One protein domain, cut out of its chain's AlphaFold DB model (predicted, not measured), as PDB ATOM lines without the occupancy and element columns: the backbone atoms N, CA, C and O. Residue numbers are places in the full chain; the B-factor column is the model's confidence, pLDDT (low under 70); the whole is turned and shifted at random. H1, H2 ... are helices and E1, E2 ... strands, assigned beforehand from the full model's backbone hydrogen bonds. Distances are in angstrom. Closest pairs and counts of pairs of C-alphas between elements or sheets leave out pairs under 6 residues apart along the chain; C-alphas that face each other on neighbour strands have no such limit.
ATOM      1  N   LYS A  44     247.658 118.467 279.426       36.84
ATOM      2  CA  LYS A  44     246.723 119.365 278.733       36.84
ATOM      3  C   LYS A  44     246.453 120.601 279.607       36.84
ATOM      4  O   LYS A  44     246.144 120.441 280.775       36.84
ATOM      5  N   PHE A  45     246.534 121.824 279.071       41.53
ATOM      6  CA  PHE A  45     246.082 123.069 279.733       41.53
ATOM      7  C   PHE A  45     244.808 123.658 279.119       41.53
ATOM      8  O   PHE A  45     244.914 124.262 278.063       41.53
ATOM      9  N   GLY A  46     243.625 123.556 279.735       33.69
ATOM     10  CA  GLY A  46     242.375 124.162 279.215       33.69
ATOM     11  C   GLY A  46     241.805 125.306 280.067       33.69
ATOM     12  O   GLY A  46     241.783 125.184 281.285       33.69
ATOM     13  N   TYR A  47     241.294 126.376 279.434       37.16
ATOM     14  CA  TYR A  47     240.673 127.558 280.073       37.16
ATOM     15  C   TYR A  47     239.133 127.438 280.082       37.16
ATOM     16  O   TYR A  47     238.561 126.980 279.098       37.16
ATOM     17  N   ASN A  48     238.440 127.881 281.144       33.53
ATOM     18  CA  ASN A  48     236.967 127.827 281.235       33.53
ATOM     19  C   ASN A  48     236.323 129.235 281.236       33.53
ATOM     20  O   ASN A  48     236.929 130.194 281.706       33.53
ATOM     21  N   HIS A  49     235.093 129.338 280.722       36.00
ATOM     22  CA  HIS A  49     234.393 130.540 280.222       36.00
ATOM     23  C   HIS A  49     234.023 131.622 281.270       36.00
ATOM     24  O   HIS A  49     233.467 132.659 280.919       36.00
ATOM     25  N   GLU A  50     234.369 131.450 282.544       35.62
ATOM     26  CA  GLU A  50     234.127 132.455 283.588       35.62
ATOM     27  C   GLU A  50     235.446 133.019 284.125       35.62
ATOM     28  O   GLU A  50     236.090 132.463 285.014       35.62
ATOM     29  N   SER A  51     235.825 134.156 283.541       39.16
ATOM     30  CA  SER A  51     236.581 135.268 284.138       39.16
ATOM     31  C   SER A  51     237.965 135.026 284.756       39.16
ATOM     32  O   SER A  51     238.540 135.992 285.253       39.16
ATOM     33  N   LYS A  52     238.553 133.824 284.728       30.50
ATOM     34  CA  LYS A  52     239.947 133.596 285.162       30.50
ATOM     35  C   LYS A  52     240.638 132.515 284.321       30.50
ATOM     36  O   LYS A  52     239.970 131.549 283.945       30.50
ATOM     37  N   PRO A  53     241.958 132.637 284.052       36.38
ATOM     38  CA  PRO A  53     242.740 131.509 283.557       36.38
ATOM     39  C   PRO A  53     242.562 130.343 284.534       36.38
ATOM     40  O   PRO A  53     242.656 130.519 285.747       36.38
ATOM     41  N   LYS A  54     242.208 129.166 284.023       37.53
ATOM     42  CA  LYS A  54     242.153 127.931 284.810       37.53
ATOM     43  C   LYS A  54     243.127 126.966 284.151       37.53
ATOM     44  O   LYS A  54     243.151 126.892 282.928       37.53
ATOM     45  N   MET A  55     243.948 126.282 284.943       39.03
ATOM     46  CA  MET A  55     244.862 125.252 284.458       39.03
ATOM     47  C   MET A  55     244.258 123.897 284.807       39.03
ATOM     48  O   MET A  55     244.262 123.478 285.962       39.03
ATOM     49  N   LEU A  56     243.659 123.231 283.824       34.88
ATOM     50  CA  LEU A  56     243.056 121.921 284.049       34.88
ATOM     51  C   LEU A  56     244.043 120.806 283.685       34.88
ATOM     52  O   LEU A  56     244.095 120.415 282.529       34.88
ATOM     53  N   LEU A  57     244.806 120.319 284.668       38.50
ATOM     54  CA  LEU A  57     245.729 119.185 284.547       38.50
ATOM     55  C   LEU A  57     244.947 117.866 284.379       38.50
ATOM     56  O   LEU A  57     244.359 117.369 285.338       38.50
ATOM     57  N   GLU A  58     244.962 117.278 283.182       33.00
ATOM     58  CA  GLU A  58     244.641 115.857 282.986       33.00
ATOM     59  C   GLU A  58     245.945 115.073 282.830       33.00
ATOM     60  O   GLU A  58     246.657 115.236 281.840       33.00
ATOM     61  N   VAL A  59     246.251 114.221 283.808       35.00
ATOM     62  CA  VAL A  59     247.287 113.193 283.673       35.00
ATOM     63  C   VAL A  59     246.598 111.953 283.114       35.00
ATOM     64  O   VAL A  59     245.688 111.414 283.741       35.00
ATOM     65  N   SER A  80     242.270 117.638 290.973       31.31
ATOM     66  CA  SER A  80     242.394 118.903 291.647       31.31
ATOM     67  C   SER A  80     242.577 119.873 290.510       31.31
ATOM     68  O   SER A  80     243.610 119.960 289.859       31.31
ATOM     69  N   SER A  81     241.468 120.525 290.192       32.31
ATOM     70  CA  SER A  81     241.451 121.712 289.365       32.31
ATOM     71  C   SER A  81     242.415 122.716 290.005       32.31
ATOM     72  O   SER A  81     242.039 123.394 290.960       32.31
ATOM     73  N   ILE A  82     243.666 122.782 289.543       40.12
ATOM     74  CA  ILE A  82     244.636 123.760 290.034       40.12
ATOM     75  C   ILE A  82     244.229 125.106 289.432       40.12
ATOM     76  O   ILE A  82     244.475 125.428 288.271       40.12
ATOM     77  N   VAL A  83     243.491 125.879 290.224       30.67
ATOM     78  CA  VAL A  83     243.135 127.253 289.889       30.67
ATOM     79  C   VAL A  83     244.373 128.099 290.127       30.67
ATOM     80  O   VAL A  83     244.695 128.406 291.272       30.67
ATOM     81  N   THR A  84     245.048 128.500 289.056       39.06
ATOM     82  CA  THR A  84     246.063 129.548 289.134       39.06
ATOM     83  C   THR A  84     245.891 130.625 288.092       39.06
ATOM     84  O   THR A  84     245.494 130.367 286.957       39.06
ATOM     85  N   SER A  85     246.233 131.840 288.524       48.00
ATOM     86  CA  SER A  85     246.690 132.943 287.681       48.00
ATOM     87  C   SER A  85     247.755 132.477 286.683       48.00
ATOM     88  O   SER A  85     248.370 131.434 286.896       48.00
ATOM     89  N   ASP A  86     247.919 133.237 285.592       55.25
ATOM     90  CA  ASP A  86     248.849 132.975 284.482       55.25
ATOM     91  C   ASP A  86     250.115 132.209 284.931       55.25
ATOM     92  O   ASP A  86     250.779 132.672 285.862       55.25
ATOM     93  N   PRO A  87     250.455 131.061 284.308       63.03
ATOM     94  CA  PRO A  87     251.639 130.299 284.688       63.03
ATOM     95  C   PRO A  87     252.879 131.171 284.521       63.03
ATOM     96  O   PRO A  87     253.153 131.677 283.428       63.03
ATOM     97  N   GLU A  88     253.629 131.348 285.600       68.62
ATOM     98  CA  GLU A  88     254.867 132.112 285.561       68.62
ATOM     99  C   GLU A  88     256.014 131.188 285.153       68.62
ATOM    100  O   GLU A  88     256.165 130.079 285.672       68.62
ATOM    101  N   ALA A  89     256.828 131.628 284.193       76.81
ATOM    102  CA  ALA A  89     258.050 130.918 283.848       76.81
ATOM    103  C   ALA A  89     259.089 131.164 284.946       76.81
ATOM    104  O   ALA A  89     259.444 132.306 285.240       76.81
ATOM    105  N   THR A  90     259.607 130.098 285.547       80.38
ATOM    106  CA  THR A  90     260.627 130.222 286.587       80.38
ATOM    107  C   THR A  90     261.929 130.747 285.991       80.38
ATOM    108  O   THR A  90     262.373 130.264 284.956       80.38
ATOM    109  N   SER A  91     262.630 131.643 286.691       79.94
ATOM    110  CA  SER A  91     263.958 132.118 286.255       79.94
ATOM    111  C   SER A  91     265.034 131.011 286.224       79.94
ATOM    112  O   SER A  91     266.072 131.162 285.583       79.94
ATOM    113  N   ARG A  92     264.802 129.880 286.906       83.62
ATOM    114  CA  ARG A  92     265.734 128.744 287.007       83.62
ATOM    115  C   ARG A  92     265.399 127.649 285.989       83.62
ATOM    116  O   ARG A  92     264.252 127.504 285.580       83.62
ATOM    117  N   THR A  93     266.404 126.854 285.628       87.69
ATOM    118  CA  THR A  93     266.275 125.717 284.701       87.69
ATOM    119  C   THR A  93     265.727 124.468 285.394       87.69
ATOM    120  O   THR A  93     265.876 124.322 286.607       87.69
ATOM    121  N   ASN A  94     265.171 123.518 284.636       82.50
ATOM    122  CA  ASN A  94     264.646 122.251 285.175       82.50
ATOM    123  C   ASN A  94     265.674 121.437 285.993       82.50
ATOM    124  O   ASN A  94     265.301 120.723 286.923       82.50
ATOM    125  N   GLN A  95     266.965 121.546 285.662       82.75
ATOM    126  CA  GLN A  95     268.056 120.870 286.384       82.75
ATOM    127  C   GLN A  95     268.435 121.576 287.691       82.75
ATOM    128  O   GLN A  95     268.778 120.929 288.676       82.75
ATOM    129  N   THR A  96     268.367 122.907 287.706       83.88
ATOM    130  CA  THR A  96     268.795 123.725 288.847       83.88
ATOM    131  C   THR A  96     267.620 124.139 289.729       83.88
ATOM    132  O   THR A  96     267.841 124.762 290.764       83.88
ATOM    133  N   LEU A  97     266.373 123.848 289.355       86.06
ATOM    134  CA  LEU A  97     265.182 124.130 290.155       86.06
ATOM    135  C   LEU A  97     264.954 123.000 291.164       86.06
ATOM    136  O   LEU A  97     264.640 121.878 290.777       86.06
ATOM    137  N   TRP A  98     265.090 123.315 292.452       85.94
ATOM    138  CA  TRP A  98     264.903 122.369 293.555       85.94
ATOM    139  C   TRP A  98     263.575 122.638 294.248       85.94
ATOM    140  O   TRP A  98     263.312 123.785 294.609       85.94
ATOM    141  N   PHE A  99     262.802 121.589 294.510       83.31
ATOM    142  CA  PHE A  99     261.543 121.674 295.242       83.31
ATOM    143  C   PHE A  99     261.424 120.532 296.257       83.31
ATOM    144  O   PHE A  99     262.136 119.529 296.183       83.31
ATOM    145  N   THR A 100     260.569 120.728 297.255       83.00
ATOM    146  CA  THR A 100     260.246 119.726 298.273       83.00
ATOM    147  C   THR A 100     259.062 118.901 297.788       83.00
ATOM    148  O   THR A 100     258.000 119.468 297.532       83.00
ATOM    149  N   VAL A 101     259.247 117.590 297.640       72.44
ATOM    150  CA  VAL A 101     258.205 116.700 297.092       72.44
ATOM    151  C   VAL A 101     257.186 116.305 298.152       72.44
ATOM    152  O   VAL A 101     255.992 116.296 297.872       72.44
ATOM    153  N   ASP A 102     257.657 116.068 299.376       72.19
ATOM    154  CA  ASP A 102     256.862 115.504 300.464       72.19
ATOM    155  C   ASP A 102     257.117 116.230 301.790       72.19
ATOM    156  O   ASP A 102     258.125 116.923 301.968       72.19
ATOM    157  N   GLU A 103     256.236 115.993 302.765       66.19
ATOM    158  CA  GLU A 103     256.399 116.439 304.159       66.19
ATOM    159  C   GLU A 103     257.647 115.837 304.830       66.19
ATOM    160  O   GLU A 103     258.154 116.383 305.806       66.19
ATOM    161  N   CYS A 104     258.213 114.768 304.253       66.44
ATOM    162  CA  CYS A 104     259.507 114.203 304.638       66.44
ATOM    163  C   CYS A 104     260.696 115.147 304.364       66.44
ATOM    164  O   CYS A 104     261.822 114.840 304.750       66.44
ATOM    165  N   GLY A 105     260.479 116.280 303.683       69.81
ATOM    166  CA  GLY A 105     261.501 117.306 303.461       69.81
ATOM    167  C   GLY A 105     262.536 116.951 302.391       69.81
ATOM    168  O   GLY A 105     263.530 117.664 302.237       69.81
ATOM    169  N   GLN A 106     262.323 115.873 301.629       78.06
ATOM    170  CA  GLN A 106     263.231 115.482 300.557       78.06
ATOM    171  C   GLN A 106     263.190 116.520 299.430       78.06
ATOM    172  O   GLN A 106     262.156 116.760 298.798       78.06
ATOM    173  N   ARG A 107     264.344 117.150 299.191       82.81
ATOM    174  CA  ARG A 107     264.550 118.118 298.111       82.81
ATOM    175  C   ARG A 107     265.102 117.394 296.897       82.81
ATOM    176  O   ARG A 107     266.150 116.762 296.989       82.81
ATOM    177  N   MET A 108     264.436 117.536 295.761       87.81
ATOM    178  CA  MET A 108     264.938 117.037 294.482       87.81
ATOM    179  C   MET A 108     264.714 118.058 293.375       87.81
ATOM    180  O   MET A 108     263.954 119.021 293.533       87.81
ATOM    181  N   SER A 109     265.441 117.886 292.274       87.19
ATOM    182  CA  SER A 109     265.252 118.726 291.094       87.19
ATOM    183  C   SER A 109     264.014 118.299 290.309       87.19
ATOM    184  O   SER A 109     263.610 117.136 290.369       87.19
ATOM    185  N   VAL A 110     263.424 119.218 289.540       84.88
ATOM    186  CA  VAL A 110     262.303 118.885 288.639       84.88
ATOM    187  C   VAL A 110     262.719 117.799 287.655       84.88
ATOM    188  O   VAL A 110     262.015 116.807 287.505       84.88
ATOM    189  N   ALA A 111     263.896 117.927 287.042       85.44
ATOM    190  CA  ALA A 111     264.386 116.917 286.110       85.44
ATOM    191  C   ALA A 111     264.515 115.524 286.742       85.44
ATOM    192  O   ALA A 111     264.125 114.535 286.125       85.44
ATOM    193  N   GLN A 112     265.016 115.453 287.976       86.88
ATOM    194  CA  GLN A 112     265.167 114.192 288.694       86.88
ATOM    195  C   GLN A 112     263.820 113.601 289.109       86.88
ATOM    196  O   GLN A 112     263.600 112.412 288.928       86.88
ATOM    197  N   TYR A 113     262.888 114.424 289.591       84.19
ATOM    198  CA  TYR A 113     261.550 113.959 289.948       84.19
ATOM    199  C   TYR A 113     260.831 113.321 288.757       84.19
ATOM    200  O   TYR A 113     260.239 112.252 288.890       84.19
ATOM    201  N   PHE A 114     260.902 113.954 287.582       82.44
ATOM    202  CA  PHE A 114     260.261 113.430 286.376       82.44
ATOM    203  C   PHE A 114     260.920 112.146 285.863       82.44
ATOM    204  O   PHE A 114     260.223 111.250 285.387       82.44
ATOM    205  N   HIS A 115     262.237 112.030 286.022       83.50
ATOM    206  CA  HIS A 115     262.962 110.804 285.728       83.50
ATOM    207  C   HIS A 115     262.569 109.673 286.691       83.50
ATOM    208  O   HIS A 115     262.183 108.600 286.252       83.50
ATOM    209  N   ASP A 116     262.584 109.919 288.001       82.75
ATOM    210  CA  ASP A 116     262.387 108.867 289.005       82.75
ATOM    211  C   ASP A 116     260.918 108.431 289.138       82.75
ATOM    212  O   ASP A 116     260.640 107.271 289.440       82.75
ATOM    213  N   LYS A 117     259.957 109.345 288.931       80.81
ATOM    214  CA  LYS A 117     258.518 109.043 289.058       80.81
ATOM    215  C   LYS A 117     257.860 108.588 287.764       80.81
ATOM    216  O   LYS A 117     256.955 107.760 287.828       80.81
ATOM    217  N   TYR A 118     258.261 109.150 286.628       77.12
ATOM    218  CA  TYR A 118     257.588 108.927 285.344       77.12
ATOM    219  C   TYR A 118     258.488 108.253 284.302       77.12
ATOM    220  O   TYR A 118     258.054 108.093 283.167       77.12
ATOM    221  N   ASP A 119     259.731 107.897 284.657       77.31
ATOM    222  CA  ASP A 119     260.748 107.369 283.729       77.31
ATOM    223  C   ASP A 119     260.948 108.272 282.492       77.31
ATOM    224  O   ASP A 119     261.292 107.844 281.389       77.31
ATOM    225  N   ALA A 120     260.693 109.575 282.662       75.06
ATOM    226  CA  ALA A 120     260.677 110.549 281.583       75.06
ATOM    227  C   ALA A 120     261.975 111.362 281.578       75.06
ATOM    228  O   ALA A 120     262.182 112.269 282.390       75.06
ATOM    229  N   LYS A 121     262.859 111.073 280.617       79.69
ATOM    230  CA  LYS A 121     264.091 111.842 280.417       79.69
ATOM    231  C   LYS A 121     263.812 113.143 279.661       79.69
ATOM    232  O   LYS A 121     263.574 113.131 278.455       79.69
ATOM    233  N   LEU A 122     263.925 114.268 280.366       80.19
ATOM    234  CA  LEU A 122     263.850 115.606 279.773       80.19
ATOM    235  C   LEU A 122     265.008 115.835 278.791       80.19
ATOM    236  O   LEU A 122     266.179 115.650 279.137       80.19
ATOM    237  N   ARG A 123     264.689 116.263 277.568       84.38
ATOM    238  CA  ARG A 123     265.674 116.581 276.520       84.38
ATOM    239  C   ARG A 123     266.220 117.999 276.676       84.38
ATOM    240  O   ARG A 123     267.384 118.254 276.376       84.38
ATOM    241  N   TYR A 124     265.400 118.906 277.188       84.19
ATOM    242  CA  TYR A 124     265.647 120.334 277.344       84.19
ATOM    243  C   TYR A 124     265.719 120.718 278.831       84.19
ATOM    244  O   TYR A 124     265.024 121.602 279.330       84.19
ATOM    245  N   GLY A 125     266.648 120.097 279.562       82.75
ATOM    246  CA  GLY A 125     266.868 120.392 280.986       82.75
ATOM    247  C   GLY A 125     267.319 121.832 281.300       82.75
ATOM    248  O   GLY A 125     267.228 122.262 282.449       82.75
ATOM    249  N   HIS A 126     267.780 122.582 280.291       85.62
ATOM    250  CA  HIS A 126     268.174 123.992 280.403       85.62
ATOM    251  C   HIS A 126     266.995 124.965 280.244       85.62
ATOM    252  O   HIS A 126     267.160 126.158 280.485       85.62
ATOM    253  N   TRP A 127     265.816 124.486 279.842       86.62
ATOM    254  CA  TRP A 127     264.629 125.329 279.724       86.62
ATOM    255  C   TRP A 127     264.052 125.646 281.108       86.62
ATOM    256  O   TRP A 127     264.230 124.855 282.045       86.62
ATOM    257  N   PRO A 128     263.387 126.802 281.268       87.19
ATOM    258  CA  PRO A 128     262.669 127.110 282.494       87.19
ATOM    259  C   PRO A 128     261.475 126.168 282.695       87.19
ATOM    260  O   PRO A 128     260.935 125.600 281.740       87.19
ATOM    261  N   ALA A 129     261.066 126.004 283.952       84.69
ATOM    262  CA  ALA A 129     259.826 125.327 284.305       84.69
ATOM    263  C   ALA A 129     258.667 126.333 284.349       84.69
ATOM    264  O   ALA A 129     258.860 127.521 284.607       84.69
ATOM    265  N   LEU A 130     257.450 125.854 284.130       82.25
ATOM    266  CA  LEU A 130     256.226 126.591 284.412       82.25
ATOM    267  C   LEU A 130     255.840 126.362 285.869       82.25
ATOM    268  O   LEU A 130     255.686 125.219 286.300       82.25
ATOM    269  N   GLN A 131     255.674 127.445 286.617       81.69
ATOM    270  CA  GLN A 131     255.100 127.414 287.951       81.69
ATOM    271  C   GLN A 131     253.579 127.563 287.855       81.69
ATOM    272  O   GLN A 131     253.063 128.521 287.282       81.69
ATOM    273  N   ALA A 132     252.871 126.608 288.446       75.12
ATOM    274  CA  ALA A 132     251.436 126.655 288.700       75.12
ATOM    275  C   ALA A 132     251.175 126.275 290.170       75.12
ATOM    276  O   ALA A 132     252.096 125.959 290.911       75.12
ATOM    277  N   GLY A 133     249.930 126.299 290.630       73.12
ATOM    278  CA  GLY A 133     249.602 126.198 292.061       73.12
ATOM    279  C   GLY A 133     249.703 127.513 292.854       73.12
ATOM    280  O   GLY A 133     250.142 128.550 292.365       73.12
ATOM    281  N   SER A 134     249.234 127.482 294.099       70.12
ATOM    282  CA  SER A 134     249.271 128.642 294.994       70.12
ATOM    283  C   SER A 134     250.691 128.939 295.485       70.12
ATOM    284  O   SER A 134     251.529 128.041 295.545       70.12
ATOM    285  N   ASP A 135     250.938 130.173 295.938       74.12
ATOM    286  CA  ASP A 135     252.237 130.585 296.497       74.12
ATOM    287  C   ASP A 135     252.684 129.706 297.679       74.12
ATOM    288  O   ASP A 135     253.873 129.499 297.901       74.12
ATOM    289  N   SER A 136     251.724 129.149 298.428       76.12
ATOM    290  CA  SER A 136     251.986 128.252 299.560       76.12
ATOM    291  C   SER A 136     252.412 126.843 299.142       76.12
ATOM    292  O   SER A 136     253.094 126.167 299.906       76.12
ATOM    293  N   LYS A 137     251.993 126.374 297.960       72.94
ATOM    294  CA  LYS A 137     252.345 125.050 297.428       72.94
ATOM    295  C   LYS A 137     252.518 125.134 295.905       72.94
ATOM    296  O   LYS A 137     251.627 124.709 295.160       72.94
ATOM    297  N   PRO A 138     253.650 125.689 295.439       78.00
ATOM    298  CA  PRO A 138     253.923 125.785 294.018       78.00
ATOM    299  C   PRO A 138     254.184 124.394 293.429       78.00
ATOM    300  O   PRO A 138     254.817 123.534 294.038       78.00
ATOM    301  N   SER A 139     253.678 124.185 292.223       80.31
ATOM    302  CA  SER A 139     253.864 123.006 291.383       80.31
ATOM    303  C   SER A 139     254.647 123.413 290.139       80.31
ATOM    304  O   SER A 139     254.343 124.436 289.528       80.31
ATOM    305  N   TYR A 140     255.646 122.621 289.754       81.50
ATOM    306  CA  TYR A 140     256.556 122.955 288.658       81.50
ATOM    307  C   TYR A 140     256.451 121.949 287.514       81.50
ATOM    308  O   TYR A 140     256.518 120.741 287.738       81.50
ATOM    309  N   PHE A 141     256.334 122.456 286.286       83.00
ATOM    310  CA  PHE A 141     256.137 121.650 285.084       83.00
ATOM    311  C   PHE A 141     257.155 122.011 283.994       83.00
ATOM    312  O   PHE A 141     257.202 123.163 283.561       83.00
ATOM    313  N   PRO A 142     257.963 121.060 283.504       83.12
ATOM    314  CA  PRO A 142     258.837 121.292 282.358       83.12
ATOM    315  C   PRO A 142     258.031 121.664 281.111       83.12
ATOM    316  O   PRO A 142     257.065 120.980 280.782       83.12
ATOM    317  N   MET A 143     258.449 122.681 280.353       80.88
ATOM    318  CA  MET A 143     257.748 123.081 279.118       80.88
ATOM    319  C   MET A 143     257.607 121.943 278.088       80.88
ATOM    320  O   MET A 143     256.695 121.965 277.272       80.88
ATOM    321  N   GLU A 144     258.466 120.924 278.149       79.75
ATOM    322  CA  GLU A 144     258.390 119.727 277.300       79.75
ATOM    323  C   GLU A 144     257.116 118.907 277.507       79.75
ATOM    324  O   GLU A 144     256.567 118.362 276.555       79.75
ATOM    325  N   VAL A 145     256.650 118.809 278.754       75.06
ATOM    326  CA  VAL A 145     255.453 118.023 279.088       75.06
ATOM    327  C   VAL A 145     254.175 118.844 278.929       75.06
ATOM    328  O   VAL A 145     253.077 118.344 279.142       75.06
ATOM    329  N   CYS A 146     254.311 120.115 278.560       76.75
ATOM    330  CA  CYS A 146     253.267 121.119 278.599       76.75
ATOM    331  C   CYS A 146     252.631 121.317 277.205       76.75
ATOM    332  O   CYS A 146     253.322 121.710 276.268       76.75
ATOM    333  N   LYS A 147     251.304 121.132 277.060       73.62
ATOM    334  CA  LYS A 147     250.562 121.408 275.811       73.62
ATOM    335  C   LYS A 147     249.399 122.389 275.994       73.62
ATOM    336  O   LYS A 147     248.474 122.145 276.771       73.62
ATOM    337  N   ILE A 148     249.396 123.466 275.202       76.88
ATOM    338  CA  ILE A 148     248.277 124.420 275.117       76.88
ATOM    339  C   ILE A 148     247.036 123.676 274.600       76.88
ATOM    340  O   ILE A 148     247.078 123.092 273.517       76.88
ATOM    341  N   VAL A 149     245.936 123.670 275.358       75.75
ATOM    342  CA  VAL A 149     244.670 123.096 274.864       75.75
ATOM    343  C   VAL A 149     244.023 124.045 273.878       75.75
ATOM    344  O   VAL A 149     244.089 125.266 273.998       75.75
ATOM    345  N   GLU A 150     243.377 123.451 272.895       73.75
ATOM    346  CA  GLU A 150     242.633 124.152 271.864       73.75
ATOM    347  C   GLU A 150     241.366 124.813 272.435       73.75
ATOM    348  O   GLU A 150     240.862 124.451 273.496       73.75
ATOM    349  N   GLY A 151     240.841 125.825 271.741       75.94
ATOM    350  CA  GLY A 151     239.630 126.532 272.178       75.94
ATOM    351  C   GLY A 151     239.841 127.552 273.304       75.94
ATOM    352  O   GLY A 151     238.870 128.102 273.823       75.94
ATOM    353  N   GLN A 152     241.088 127.855 273.674       67.62
ATOM    354  CA  GLN A 152     241.390 128.952 274.594       67.62
ATOM    355  C   GLN A 152     241.152 130.318 273.940       67.62
ATOM    356  O   GLN A 152     241.649 130.603 272.850       67.62
ATOM    357  N   ARG A 153     240.441 131.209 274.640       77.38
ATOM    358  CA  ARG A 153     240.269 132.605 274.221       77.38
ATOM    359  C   ARG A 153     241.435 133.458 274.722       77.38
ATOM    360  O   ARG A 153     241.666 133.551 275.925       77.38
ATOM    361  N   TYR A 154     242.113 134.148 273.808       78.94
ATOM    362  CA  TYR A 154     243.113 135.155 274.161       78.94
ATOM    363  C   TYR A 154     242.430 136.438 274.665       78.94
ATOM    364  O   TYR A 154     241.680 137.077 273.928       78.94
ATOM    365  N   SER A 155     242.677 136.807 275.925       78.62
ATOM    366  CA  SER A 155     242.036 137.964 276.583       78.62
ATOM    367  C   SER A 155     242.925 139.211 276.668       78.62
ATOM    368  O   SER A 155     242.451 140.274 277.061       78.62
ATOM    369  N   LYS A 156     244.217 139.101 276.329       82.38
ATOM    370  CA  LYS A 156     245.161 140.228 276.374       82.38
ATOM    371  C   LYS A 156     245.036 141.084 275.107       82.38
ATOM    372  O   LYS A 156     244.560 140.627 274.068       82.38
ATOM    373  N   LYS A 157     245.462 142.349 275.182       86.94
ATOM    374  CA  LYS A 157     245.460 143.243 274.016       86.94
ATOM    375  C   LYS A 157     246.452 142.720 272.973       86.94
ATOM    376  O   LYS A 157     247.608 142.452 273.294       86.94
ATOM    377  N   LEU A 158     245.983 142.560 271.740       87.12
ATOM    378  CA  LEU A 158     246.810 142.139 270.612       87.12
ATOM    379  C   LEU A 158     247.728 143.279 270.155       87.12
ATOM    380  O   LEU A 158     247.377 144.459 270.247       87.12
ATOM    381  N   ASN A 159     248.898 142.920 269.632       92.19
ATOM    382  CA  ASN A 159     249.804 143.864 268.982       92.19
ATOM    383  C   ASN A 159     249.205 144.338 267.642       92.19
ATOM    384  O   ASN A 159     248.467 143.596 266.997       92.19
ATOM    385  N   VAL A 160     249.561 145.537 267.173       92.44
ATOM    386  CA  VAL A 160     249.093 146.120 265.903       92.44
ATOM    387  C   VAL A 160     249.286 145.148 264.738       92.44
ATOM    388  O   VAL A 160     248.357 144.934 263.969       92.44
ATOM    389  N   LYS A 161     250.445 144.478 264.645       93.12
ATOM    390  CA  LYS A 161     250.693 143.458 263.608       93.12
ATOM    391  C   LYS A 161     249.694 142.292 263.681       93.12
ATOM    392  O   LYS A 161     249.186 141.854 262.655       93.12
ATOM    393  N   GLN A 162     249.385 141.817 264.889       90.75
ATOM    394  CA  GLN A 162     248.434 140.722 265.109       90.75
ATOM    395  C   GLN A 162     246.998 141.151 264.789       90.75
ATOM    396  O   GLN A 162     246.275 140.397 264.147       90.75
ATOM    397  N   VAL A 163     246.604 142.371 265.176       90.69
ATOM    398  CA  VAL A 163     245.293 142.949 264.836       90.69
ATOM    399  C   VAL A 163     245.145 143.080 263.322       90.69
ATOM    400  O   VAL A 163     244.142 142.642 262.772       90.69
ATOM    401  N   THR A 164     246.154 143.613 262.631       91.75
ATOM    402  CA  THR A 164     246.139 143.733 261.167       91.75
ATOM    403  C   THR A 164     246.020 142.369 260.491       91.75
ATOM    404  O   THR A 164     245.226 142.223 259.566       91.75
ATOM    405  N   ASN A 165     246.753 141.356 260.963       91.25
ATOM    406  CA  ASN A 165     246.652 139.998 260.424       91.25
ATOM    407  C   ASN A 165     245.271 139.378 260.680       91.25
ATOM    408  O   ASN A 165     244.712 138.758 259.782       91.25
ATOM    409  N   MET A 166     244.689 139.593 261.864       91.06
ATOM    410  CA  MET A 166     243.336 139.137 262.194       91.06
ATOM    411  C   MET A 166     242.279 139.786 261.285       91.06
ATOM    412  O   MET A 166     241.407 139.090 260.766       91.06
ATOM    413  N   LEU A 167     242.371 141.103 261.065       92.50
ATOM    414  CA  LEU A 167     241.467 141.835 260.172       92.50
ATOM    415  C   LEU A 167     241.610 141.359 258.722       92.50
ATOM    416  O   LEU A 167     240.605 141.125 258.063       92.50
ATOM    417  N   ARG A 168     242.843 141.149 258.242       90.50
ATOM    418  CA  ARG A 168     243.111 140.620 256.893       90.50
ATOM    419  C   ARG A 168     242.605 139.196 256.688       90.50
ATOM    420  O   ARG A 168     242.208 138.869 255.585       90.50
ATOM    421  N   ALA A 169     242.627 138.356 257.719       90.44
ATOM    422  CA  ALA A 169     242.139 136.982 257.627       90.44
ATOM    423  C   ALA A 169     240.600 136.876 257.620       90.44
ATOM    424  O   ALA A 169     240.071 135.807 257.329       90.44
ATOM    425  N   SER A 170     239.889 137.953 257.977       86.62
ATOM    426  CA  SER A 170     238.428 137.956 258.144       86.62
ATOM    427  C   SER A 170     237.662 138.609 256.982       86.62
ATOM    428  O   SER A 170     236.434 138.518 256.968       86.62
TER     429      SER A 170
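What this domain is: This is residues 44 to 59 and 80 to 170 of the 171 residues of an uncharacterized protein of Coptis chinensis (UniProt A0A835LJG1). A small, loose body is built round a three-stranded antiparallel sheet of E1, E4 and E5, with the hairpin E2 and E3 and the short helix H1 toward one end. At the other end the last residues run out to H2, and residues 159 to 165, of which 160 to 165 belong to H2, stick out free. The printed part has 107 residues, with two named helices and six named strands in the order E1 E2 E3 H1 E4 E5 E6 H2; the sheet runs E1 - E4 - E5, and E2 - E3 is a second antiparallel sheet. The class is mixed, helices and strands, with under half of the residues in named elements. The whole is loose, with a radius of gyration of the C-alphas of 16.6 A, and elongated, spanning 54 by 29 by 23 A.

How they stand to each other: Residues 44 to 45 make a short parallel pairing with residues 147 to 148 of E6, residues 146 to 148, which pairs with no named strand. E1, residues 88 to 93, is antiparallel to E4, residues 128 to 132, at 141 degrees between directions, with N 90 and O 129 2.8 A apart, within hydrogen-bond range. E4, the inner strand, forms a hairpin with E5, residues 139 to 142, at 145 degrees; N 139 and O 132 are 2.7 A apart. E2, residues 98 to 100, and E3, residues 107 to 109, form another hairpin, with N 99 and O 108 3.0 A apart. H1, residues 110 to 118, is on the sheet of E1, E4 and E5 but only grazes it, with its residues 110 to 114; its closest C-alphas to E5 are those of Val 110 and Tyr 140, 7.0 A. E2 and E5 are only just apart, 8.4 A at the closest. E5 and E6 meet only through their link. H2, residues 160 to 170, is apart from E6 and from H1. In H1 and H2 every O i to N i+4 pair is within hydrogen-bond range.

Where its parts are: E1 begins at C-alpha 88 (254.867, 132.112, 285.561) and is 13.1 A long. E2 and E3 are 7.1 A each, H1 11.5 A, E4 12.8 A, E5 10.4 A and E6 6.9 A. H2, 15.5 A, ends at C-alpha 170 (238.428, 137.956, 258.144).

The domain as a whole: The two C-alphas farthest apart are those of Cys 104 and Arg 168, 57.0 A. Residues 60 to 79 are not printed; C-alphas 59 and 80 are 11.0 A apart across this cut. The link from E6 to H2 is long, with 11 residues. The mean pLDDT of the printed part is 71.7; residues 44 to 59, 80 to 88, 103 to 105 and 152 are under 70.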